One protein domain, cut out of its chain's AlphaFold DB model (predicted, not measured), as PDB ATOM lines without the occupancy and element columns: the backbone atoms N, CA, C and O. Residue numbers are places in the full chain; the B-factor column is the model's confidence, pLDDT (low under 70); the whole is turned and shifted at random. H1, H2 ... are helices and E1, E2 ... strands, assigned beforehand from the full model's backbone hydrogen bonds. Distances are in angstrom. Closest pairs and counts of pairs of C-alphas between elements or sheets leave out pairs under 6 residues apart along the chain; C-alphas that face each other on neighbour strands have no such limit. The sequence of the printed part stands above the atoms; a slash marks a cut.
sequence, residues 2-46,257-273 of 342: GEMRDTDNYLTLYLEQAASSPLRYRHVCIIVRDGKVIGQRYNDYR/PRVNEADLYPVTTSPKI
ATOM      1  N   GLY A   2     151.815  95.285  86.964       49.47
ATOM      2  CA  GLY A   2     151.908  96.745  87.006       49.47
ATOM      3  C   GLY A   2     150.550  97.435  87.056       49.47
ATOM      4  O   GLY A   2     149.721  97.230  86.177       49.47
ATOM      5  N   GLU A   3     150.380  98.286  88.061       56.25
ATOM      6  CA  GLU A   3     149.256  99.199  88.298       56.25
ATOM      7  C   GLU A   3     149.320 100.392  87.319       56.25
ATOM      8  O   GLU A   3     149.440 101.560  87.687       56.25
ATOM      9  N   MET A   4     149.386 100.077  86.025       49.47
ATOM     10  CA  MET A   4     149.643 101.029  84.955       49.47
ATOM     11  C   MET A   4     148.392 101.139  84.073       49.47
ATOM     12  O   MET A   4     147.987 100.153  83.461       49.47
ATOM     13  N   ARG A   5     147.926 102.387  83.903       56.75
ATOM     14  CA  ARG A   5     147.177 102.940  82.745       56.75
ATOM     15  C   ARG A   5     145.655 103.098  82.815       56.75
ATOM     16  O   ARG A   5     145.051 103.354  81.776       56.75
ATOM     17  N   ASP A   6     145.031 103.119  83.990       67.44
ATOM     18  CA  ASP A   6     143.608 103.514  84.047       67.44
ATOM     19  C   ASP A   6     143.392 104.961  83.560       67.44
ATOM     20  O   ASP A   6     142.418 105.258  82.870       67.44
ATOM     21  N   THR A   7     144.352 105.858  83.810       75.00
ATOM     22  CA  THR A   7     144.290 107.255  83.345       75.00
ATOM     23  C   THR A   7     144.323 107.395  81.824       75.00
ATOM     24  O   THR A   7     143.647 108.268  81.277       75.00
ATOM     25  N   ASP A   8     145.069 106.535  81.130       84.19
ATOM     26  CA  ASP A   8     145.219 106.610  79.671       84.19
ATOM     27  C   ASP A   8     143.959 106.095  78.960       84.19
ATOM     28  O   ASP A   8     143.576 106.614  77.904       84.19
ATOM     29  N   ASN A   9     143.254 105.141  79.577       90.62
ATOM     30  CA  ASN A   9     141.962 104.665  79.087       90.62
ATOM     31  C   ASN A   9     140.904 105.776  79.116       90.62
ATOM     32  O   ASN A   9     140.213 105.992  78.119       90.62
ATOM     33  N   TYR A  10     140.805 106.543  80.208       93.38
ATOM     34  CA  TYR A  10     139.837 107.645  80.283       93.38
ATOM     35  C   TYR A  10     140.179 108.802  79.352       93.38
ATOM     36  O   TYR A  10     139.271 109.432  78.809       93.38
ATOM     37  N   LEU A  11     141.467 109.074  79.130       93.81
ATOM     38  CA  LEU A  11     141.888 110.093  78.174       93.81
ATOM     39  C   LEU A  11     141.520 109.696  76.739       93.81
ATOM     40  O   LEU A  11     140.996 110.521  75.991       93.81
ATOM     41  N   THR A  12     141.739 108.433  76.372       95.56
ATOM     42  CA  THR A  12     141.334 107.899  75.063       95.56
ATOM     43  C   THR A  12     139.827 108.046  74.860       95.56
ATOM     44  O   THR A  12     139.394 108.635  73.869       95.56
ATOM     45  N   LEU A  13     139.033 107.627  75.850       95.56
ATOM     46  CA  LEU A  13     137.578 107.788  75.840       95.56
ATOM     47  C   LEU A  13     137.159 109.257  75.732       95.56
ATOM     48  O   LEU A  13     136.224 109.595  75.009       95.56
ATOM     49  N   TYR A  14     137.862 110.155  76.426       95.38
ATOM     50  CA  TYR A  14     137.599 111.588  76.359       95.38
ATOM     51  C   TYR A  14     137.781 112.122  74.933       95.38
ATOM     52  O   TYR A  14     136.932 112.861  74.428       95.38
ATOM     53  N   LEU A  15     138.871 111.735  74.267       96.00
ATOM     54  CA  LEU A  15     139.175 112.157  72.900       96.00
ATOM     55  C   LEU A  15     138.187 111.574  71.881       96.00
ATOM     56  O   LEU A  15     137.743 112.293  70.985       96.00
ATOM     57  N   GLU A  16     137.792 110.313  72.044       96.50
ATOM     58  CA  GLU A  16     136.803 109.645  71.192       96.50
ATOM     59  C   GLU A  16     135.420 110.318  71.290       96.50
ATOM     60  O   GLU A  16     134.789 110.659  70.282       96.50
ATOM     61  N   GLN A  17     134.980 110.628  72.511       96.81
ATOM     62  CA  GLN A  17     133.747 111.381  72.743       96.81
ATOM     63  C   GLN A  17     133.835 112.806  72.184       96.81
ATOM     64  O   GLN A  17     132.852 113.338  71.664       96.81
ATOM     65  N   ALA A  18     135.012 113.436  72.234       96.75
ATOM     66  CA  ALA A  18     135.203 114.766  71.668       96.75
ATOM     67  C   ALA A  18     135.089 114.722  70.140       96.75
ATOM     68  O   ALA A  18     134.490 115.619  69.548       96.75
ATOM     69  N   ALA A  19     135.616 113.673  69.503       96.94
ATOM     70  CA  ALA A  19     135.507 113.454  68.063       96.94
ATOM     71  C   ALA A  19     134.056 113.281  67.590       96.94
ATOM     72  O   ALA A  19     133.736 113.692  66.476       96.94
ATOM     73  N   SER A  20     133.179 112.766  68.456       96.69
ATOM     74  CA  SER A  20     131.747 112.591  68.177       96.69
ATOM     75  C   SER A  20     130.945 113.899  68.202       96.69
ATOM     76  O   SER A  20     129.822 113.952  67.703       96.69
ATOM     77  N   SER A  21     131.502 114.983  68.755       96.38
ATOM     78  CA  SER A  21     130.810 116.270  68.807       96.38
ATOM     79  C   SER A  21     130.822 116.989  67.447       96.38
ATOM     80  O   SER A  21     131.899 117.278  66.909       96.38
ATOM     81  N   PRO A  22     129.650 117.401  66.918       93.88
ATOM     82  CA  PRO A  22     129.555 118.159  65.669       93.88
ATOM     83  C   PRO A  22     129.823 119.664  65.862       93.88
ATOM     84  O   PRO A  22     129.615 120.476  64.952       93.88
ATOM     85  N   LEU A  23     130.225 120.079  67.067       93.25
ATOM     86  CA  LEU A  23     130.510 121.464  67.421       93.25
ATOM     87  C   LEU A  23     132.001 121.778  67.235       93.25
ATOM     88  O   LEU A  23     132.874 120.946  67.460       93.25
ATOM     89  N   ARG A  24     132.303 123.028  66.855       92.75
ATOM     90  CA  ARG A  24     133.690 123.508  66.696       92.75
ATOM     91  C   ARG A  24     134.463 123.479  68.018       92.75
ATOM     92  O   ARG A  24     135.638 123.135  68.038       92.75
ATOM     93  N   TYR A  25     133.787 123.847  69.105       94.38
ATOM     94  CA  TYR A  25     134.294 123.703  70.464       94.38
ATOM     95  C   TYR A  25     133.691 122.438  71.050       94.38
ATOM     96  O   TYR A  25     132.473 122.350  71.223       94.38
ATOM     97  N   ARG A  26     134.550 121.456  71.295       96.38
ATOM     98  CA  ARG A  26     134.163 120.119  71.730       96.38
ATOM     99  C   ARG A  26     134.237 120.079  73.247       96.38
ATOM    100  O   ARG A  26     135.282 120.361  73.827       96.38
ATOM    101  N   HIS A  27     133.110 119.771  73.873       95.00
ATOM    102  CA  HIS A  27     133.020 119.607  75.316       95.00
ATOM    103  C   HIS A  27     132.539 118.198  75.605       95.00
ATOM    104  O   HIS A  27     131.496 117.781  75.102       95.00
ATOM    105  N   VAL A  28     133.287 117.499  76.447       97.25
ATOM    106  CA  VAL A  28     132.980 116.138  76.871       97.25
ATOM    107  C   VAL A  28     132.926 116.089  78.388       97.25
ATOM    108  O   VAL A  28     133.669 116.791  79.076       97.25
ATOM    109  N   CYS A  29     132.029 115.255  78.896       96.00
ATOM    110  CA  CYS A  29     131.932 114.888  80.293       96.00
ATOM    111  C   CYS A  29     131.863 113.363  80.391       96.00
ATOM    112  O   CYS A  29     130.991 112.734  79.786       96.00
ATOM    113  N   ILE A  30     132.784 112.790  81.159       96.88
ATOM    114  CA  ILE A  30     132.792 111.380  81.540       96.88
ATOM    115  C   ILE A  30     132.674 111.340  83.061       96.88
ATOM    116  O   ILE A  30     133.305 112.138  83.755       96.88
ATOM    117  N   ILE A  31     131.833 110.443  83.561       95.31
ATOM    118  CA  ILE A  31     131.637 110.191  84.983       95.31
ATOM    119  C   ILE A  31     132.115 108.768  85.244       95.31
ATOM    120  O   ILE A  31     131.559 107.812  84.696       95.31
ATOM    121  N   VAL A  32     133.148 108.646  86.071       95.88
ATOM    122  CA  VAL A  32     133.751 107.372  86.464       95.88
ATOM    123  C   VAL A  32     133.501 107.167  87.949       95.88
ATOM    124  O   VAL A  32     133.703 108.087  88.736       95.88
ATOM    125  N   ARG A  33     133.064 105.970  88.329       93.50
ATOM    126  CA  ARG A  33     132.919 105.545  89.721       93.50
ATOM    127  C   ARG A  33     133.499 104.142  89.857       93.50
ATOM    128  O   ARG A  33     133.193 103.291  89.024       93.50
ATOM    129  N   ASP A  34     134.354 103.924  90.850       93.81
ATOM    130  CA  ASP A  34     134.982 102.622  91.135       93.81
ATOM    131  C   ASP A  34     135.741 102.028  89.931       93.81
ATOM    132  O   ASP A  34     135.667 100.837  89.641       93.81
ATOM    133  N   GLY A  35     136.416 102.884  89.154       91.31
ATOM    134  CA  GLY A  35     137.116 102.465  87.932       91.31
ATOM    135  C   GLY A  35     136.195 102.086  86.760       91.31
ATOM    136  O   GLY A  35     136.663 101.606  85.730       91.31
ATOM    137  N   LYS A  36     134.879 102.303  86.882       94.56
ATOM    138  CA  LYS A  36     133.888 102.031  85.837       94.56
ATOM    139  C   LYS A  36     133.252 103.322  85.336       94.56
ATOM    140  O   LYS A  36     132.805 104.166  86.110       94.56
ATOM    141  N   VAL A  37     133.151 103.467  84.017       95.62
ATOM    142  CA  VAL A  37     132.418 104.581  83.402       95.62
ATOM    143  C   VAL A  37     130.919 104.365  83.615       95.62
ATOM    144  O   VAL A  37     130.346 103.403  83.109       95.62
ATOM    145  N   ILE A  38     130.282 105.263  84.366       96.81
ATOM    146  CA  ILE A  38     128.836 105.228  84.647       96.81
ATOM    147  C   ILE A  38     128.044 106.222  83.792       96.81
ATOM    148  O   ILE A  38     126.817 106.163  83.740       96.81
ATOM    149  N   GLY A  39     128.726 107.144  83.115       96.81
ATOM    150  CA  GLY A  39     128.080 108.095  82.225       96.81
ATOM    151  C   GLY A  39     129.066 108.784  81.300       96.81
ATOM    152  O   GLY A  39     130.163 109.154  81.706       96.81
ATOM    153  N   GLN A  40     128.642 108.994  80.059       97.12
ATOM    154  CA  GLN A  40     129.392 109.730  79.050       97.12
ATOM    155  C   GLN A  40     128.443 110.624  78.262       97.12
ATOM    156  O   GLN A  40     127.343 110.207  77.889       97.12
ATOM    157  N   ARG A  41     128.840 111.876  78.039       97.25
ATOM    158  CA  ARG A  41     128.140 112.807  77.152       97.25
ATOM    159  C   ARG A  41     129.126 113.751  76.487       97.25
ATOM    160  O   ARG A  41     130.072 114.220  77.115       97.25
ATOM    161  N   TYR A  42     128.814 114.116  75.256       97.62
ATOM    162  CA  TYR A  42     129.436 115.224  74.548       97.62
ATOM    163  C   TYR A  42     128.395 116.315  74.273       97.62
ATOM    164  O   TYR A  42     127.181 116.102  74.375       97.62
ATOM    165  N   ASN A  43     128.861 117.522  73.973       95.50
ATOM    166  CA  ASN A  43     127.983 118.598  73.547       95.50
ATOM    167  C   ASN A  43     127.490 118.353  72.116       95.50
ATOM    168  O   ASN A  43     128.274 118.256  71.178       95.50
ATOM    169  N   ASP A  44     126.176 118.322  71.948       95.25
ATOM    170  CA  ASP A  44     125.528 118.154  70.652       95.25
ATOM    171  C   ASP A  44     124.534 119.296  70.413       95.25
ATOM    172  O   ASP A  44     124.164 120.047  71.329       95.25
ATOM    173  N   TYR A  45     124.082 119.440  69.173       90.25
ATOM    174  CA  TYR A  45     122.903 120.226  68.876       90.25
ATOM    175  C   TYR A  45     121.711 119.657  69.627       90.25
ATOM    176  O   TYR A  45     121.495 118.448  69.714       90.25
ATOM    177  N   ARG A  46     120.885 120.554  70.162       88.19
ATOM    178  CA  ARG A  46     119.573 120.148  70.650       88.19
ATOM    179  C   ARG A  46     118.817 119.543  69.467       88.19
ATOM    180  O   ARG A  46     118.708 120.187  68.427       88.19
ATOM    181  N   PRO A 257     139.559 117.458  93.071       43.66
ATOM    182  CA  PRO A 257     138.450 117.271  93.998       43.66
ATOM    183  C   PRO A 257     137.875 115.862  93.821       43.66
ATOM    184  O   PRO A 257     137.261 115.566  92.799       43.66
ATOM    185  N   ARG A 258     138.094 114.991  94.810       39.56
ATOM    186  CA  ARG A 258     137.422 113.691  94.904       39.56
ATOM    187  C   ARG A 258     136.024 113.901  95.468       39.56
ATOM    188  O   ARG A 258     135.869 114.527  96.513       39.56
ATOM    189  N   VAL A 259     135.017 113.390  94.768       44.84
ATOM    190  CA  VAL A 259     133.599 113.512  95.125       44.84
ATOM    191  C   VAL A 259     133.038 112.109  95.293       44.84
ATOM    192  O   VAL A 259     132.878 111.431  94.291       44.84
ATOM    193  N   ASN A 260     132.725 111.671  96.519       47.12
ATOM    194  CA  ASN A 260     132.078 110.370  96.781       47.12
ATOM    195  C   ASN A 260     132.673 109.207  95.950       47.12
ATOM    196  O   ASN A 260     131.934 108.485  95.284       47.12
ATOM    197  N   GLU A 261     134.009 109.101  95.928       48.00
ATOM    198  CA  GLU A 261     134.785 108.090  95.171       48.00
ATOM    199  C   GLU A 261     134.697 108.166  93.630       48.00
ATOM    200  O   GLU A 261     135.224 107.306  92.929       48.00
ATOM    201  N   ALA A 262     134.097 109.221  93.076       42.34
ATOM    202  CA  ALA A 262     134.083 109.509  91.645       42.34
ATOM    203  C   ALA A 262     135.110 110.595  91.276       42.34
ATOM    204  O   ALA A 262     135.143 111.680  91.871       42.34
ATOM    205  N   ASP A 263     135.916 110.316  90.249       60.91
ATOM    206  CA  ASP A 263     136.881 111.258  89.679       60.91
ATOM    207  C   ASP A 263     136.245 112.011  88.491       60.91
ATOM    208  O   ASP A 263     135.708 111.416  87.551       60.91
ATOM    209  N   LEU A 264     136.285 113.348  88.537       52.25
ATOM    210  CA  LEU A 264     135.770 114.245  87.494       52.25
ATOM    211  C   LEU A 264     136.930 114.863  86.704       52.25
ATOM    212  O   LEU A 264     137.745 115.598  87.260       52.25
ATOM    213  N   TYR A 265     136.952 114.635  85.388       58.25
ATOM    214  CA  TYR A 265     137.981 115.156  84.480       58.25
ATOM    215  C   TYR A 265     137.406 116.197  83.504       58.25
ATOM    216  O   TYR A 265     136.908 115.840  82.432       58.25
ATOM    217  N   PRO A 266     137.451 117.500  83.835       50.31
ATOM    218  CA  PRO A 266     137.158 118.559  82.882       50.31
ATOM    219  C   PRO A 266     138.410 118.879  82.054       50.31
ATOM    220  O   PRO A 266     139.386 119.425  82.560       50.31
ATOM    221  N   VAL A 267     138.369 118.580  80.759       52.88
ATOM    222  CA  VAL A 267     139.340 119.076  79.773       52.88
ATOM    223  C   VAL A 267     138.580 119.943  78.765       52.88
ATOM    224  O   VAL A 267     137.375 119.803  78.583       52.88
ATOM    225  N   THR A 268     139.244 120.909  78.147       49.22
ATOM    226  CA  THR A 268     138.688 121.678  77.027       49.22
ATOM    227  C   THR A 268     139.707 121.653  75.912       49.22
ATOM    228  O   THR A 268     140.783 122.234  76.048       49.22
ATOM    229  N   THR A 269     139.392 120.969  74.816       46.88
ATOM    230  CA  THR A 269     140.277 120.902  73.652       46.88
ATOM    231  C   THR A 269     139.809 121.897  72.600       46.88
ATOM    232  O   THR A 269     138.773 121.708  71.958       46.88
ATOM    233  N   SER A 270     140.585 122.959  72.418       47.88
ATOM    234  CA  SER A 270     140.445 123.888  71.297       47.88
ATOM    235  C   SER A 270     141.245 123.344  70.107       47.88
ATOM    236  O   SER A 270     142.449 123.133  70.260       47.88
ATOM    237  N   PRO A 271     140.650 123.127  68.922       43.16
ATOM    238  CA  PRO A 271     141.425 122.742  67.746       43.16
ATOM    239  C   PRO A 271     142.348 123.893  67.311       43.16
ATOM    240  O   PRO A 271     141.868 125.003  67.066       43.16
ATOM    241  N   LYS A 272     143.658 123.637  67.170       39.06
ATOM    242  CA  LYS A 272     144.558 124.504  66.391       39.06
ATOM    243  C   LYS A 272     144.257 124.265  64.913       39.06
ATOM    244  O   LYS A 272     144.741 123.304  64.333       39.06
ATOM    245  N   ILE A 273     143.418 125.110  64.325       46.84
ATOM    246  CA  ILE A 273     143.275 125.194  62.871       46.84
ATOM    247  C   ILE A 273     143.962 126.496  62.459       46.84
ATOM    248  O   ILE A 273     143.476 127.576  62.800       46.84
TER     249      ILE A 273
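What this domain is: This is residues 2 to 46 and 257 to 273 of the 342 residues of an uncharacterized protein of Zopfia rhizophila CBS 207.26 (UniProt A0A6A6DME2). A two-stranded hairpin of E1 and E2 makes a small slab, with the single helix H1 packed over one face and running along its strands. The short strand E3 meets E1 at one point on the side away from E2, and residues 265 to 273 run on from it as a tail with no named element. The printed part has 62 residues, with one named helix and three named strands in the order H1, E1, E2, E3; the sheet order is E2, E1, E3, with E2 and E1 antiparallel. The class is mixed, helices and strands, though under half of the residues, 30, are in named elements. The whole is only just loose, close to compact, with a radius of gyration of the C-alphas of 12.7 A and spans of 37 by 26 by 18 A.

Where its parts are: Find C-alpha 28 at (132.980, 116.138, 76.871); from there E1, residues 28 to 33, runs 16.7 A. E2, residues 36 to 42, runs 17.9 A, and E3 is residues 262 to 264. Find C-alpha 6 at (143.608, 103.514, 84.047), where H1, residues 6 to 19, begins its 20.5 A; E3 ends at C-alpha 264, (135.770, 114.245, 87.494).

How they stand to each other: Look first at the hairpin of E1 and E2, antiparallel at 166 degrees, where N 29 and O 41 are 2.8 A apart, within hydrogen-bond range. E1 and E3 meet only at a point: C-alphas 33 and 262 face each other at 4.6 A. H1 is on the sheet at a height of 9.3 A, over E2 and E1, at 22 degrees to E1 on the local plane. Its closest C-alphas to E1 are those of Ala 18 and Val 28, 5.8 A. In H1 every O i to N i+4 pair is within hydrogen-bond range.

The domain as a whole: The C-alphas farthest apart, those of Gly 2 and Arg 46, are 43.1 A apart. Residues 47 to 256 are not printed, and C-alphas 46 and 257 are 30.2 A apart across the cut. The link E1 to E2 is tight and H1 to E1 short. The pLDDT is under 70 at residues 2 to 6 and 257 to 273.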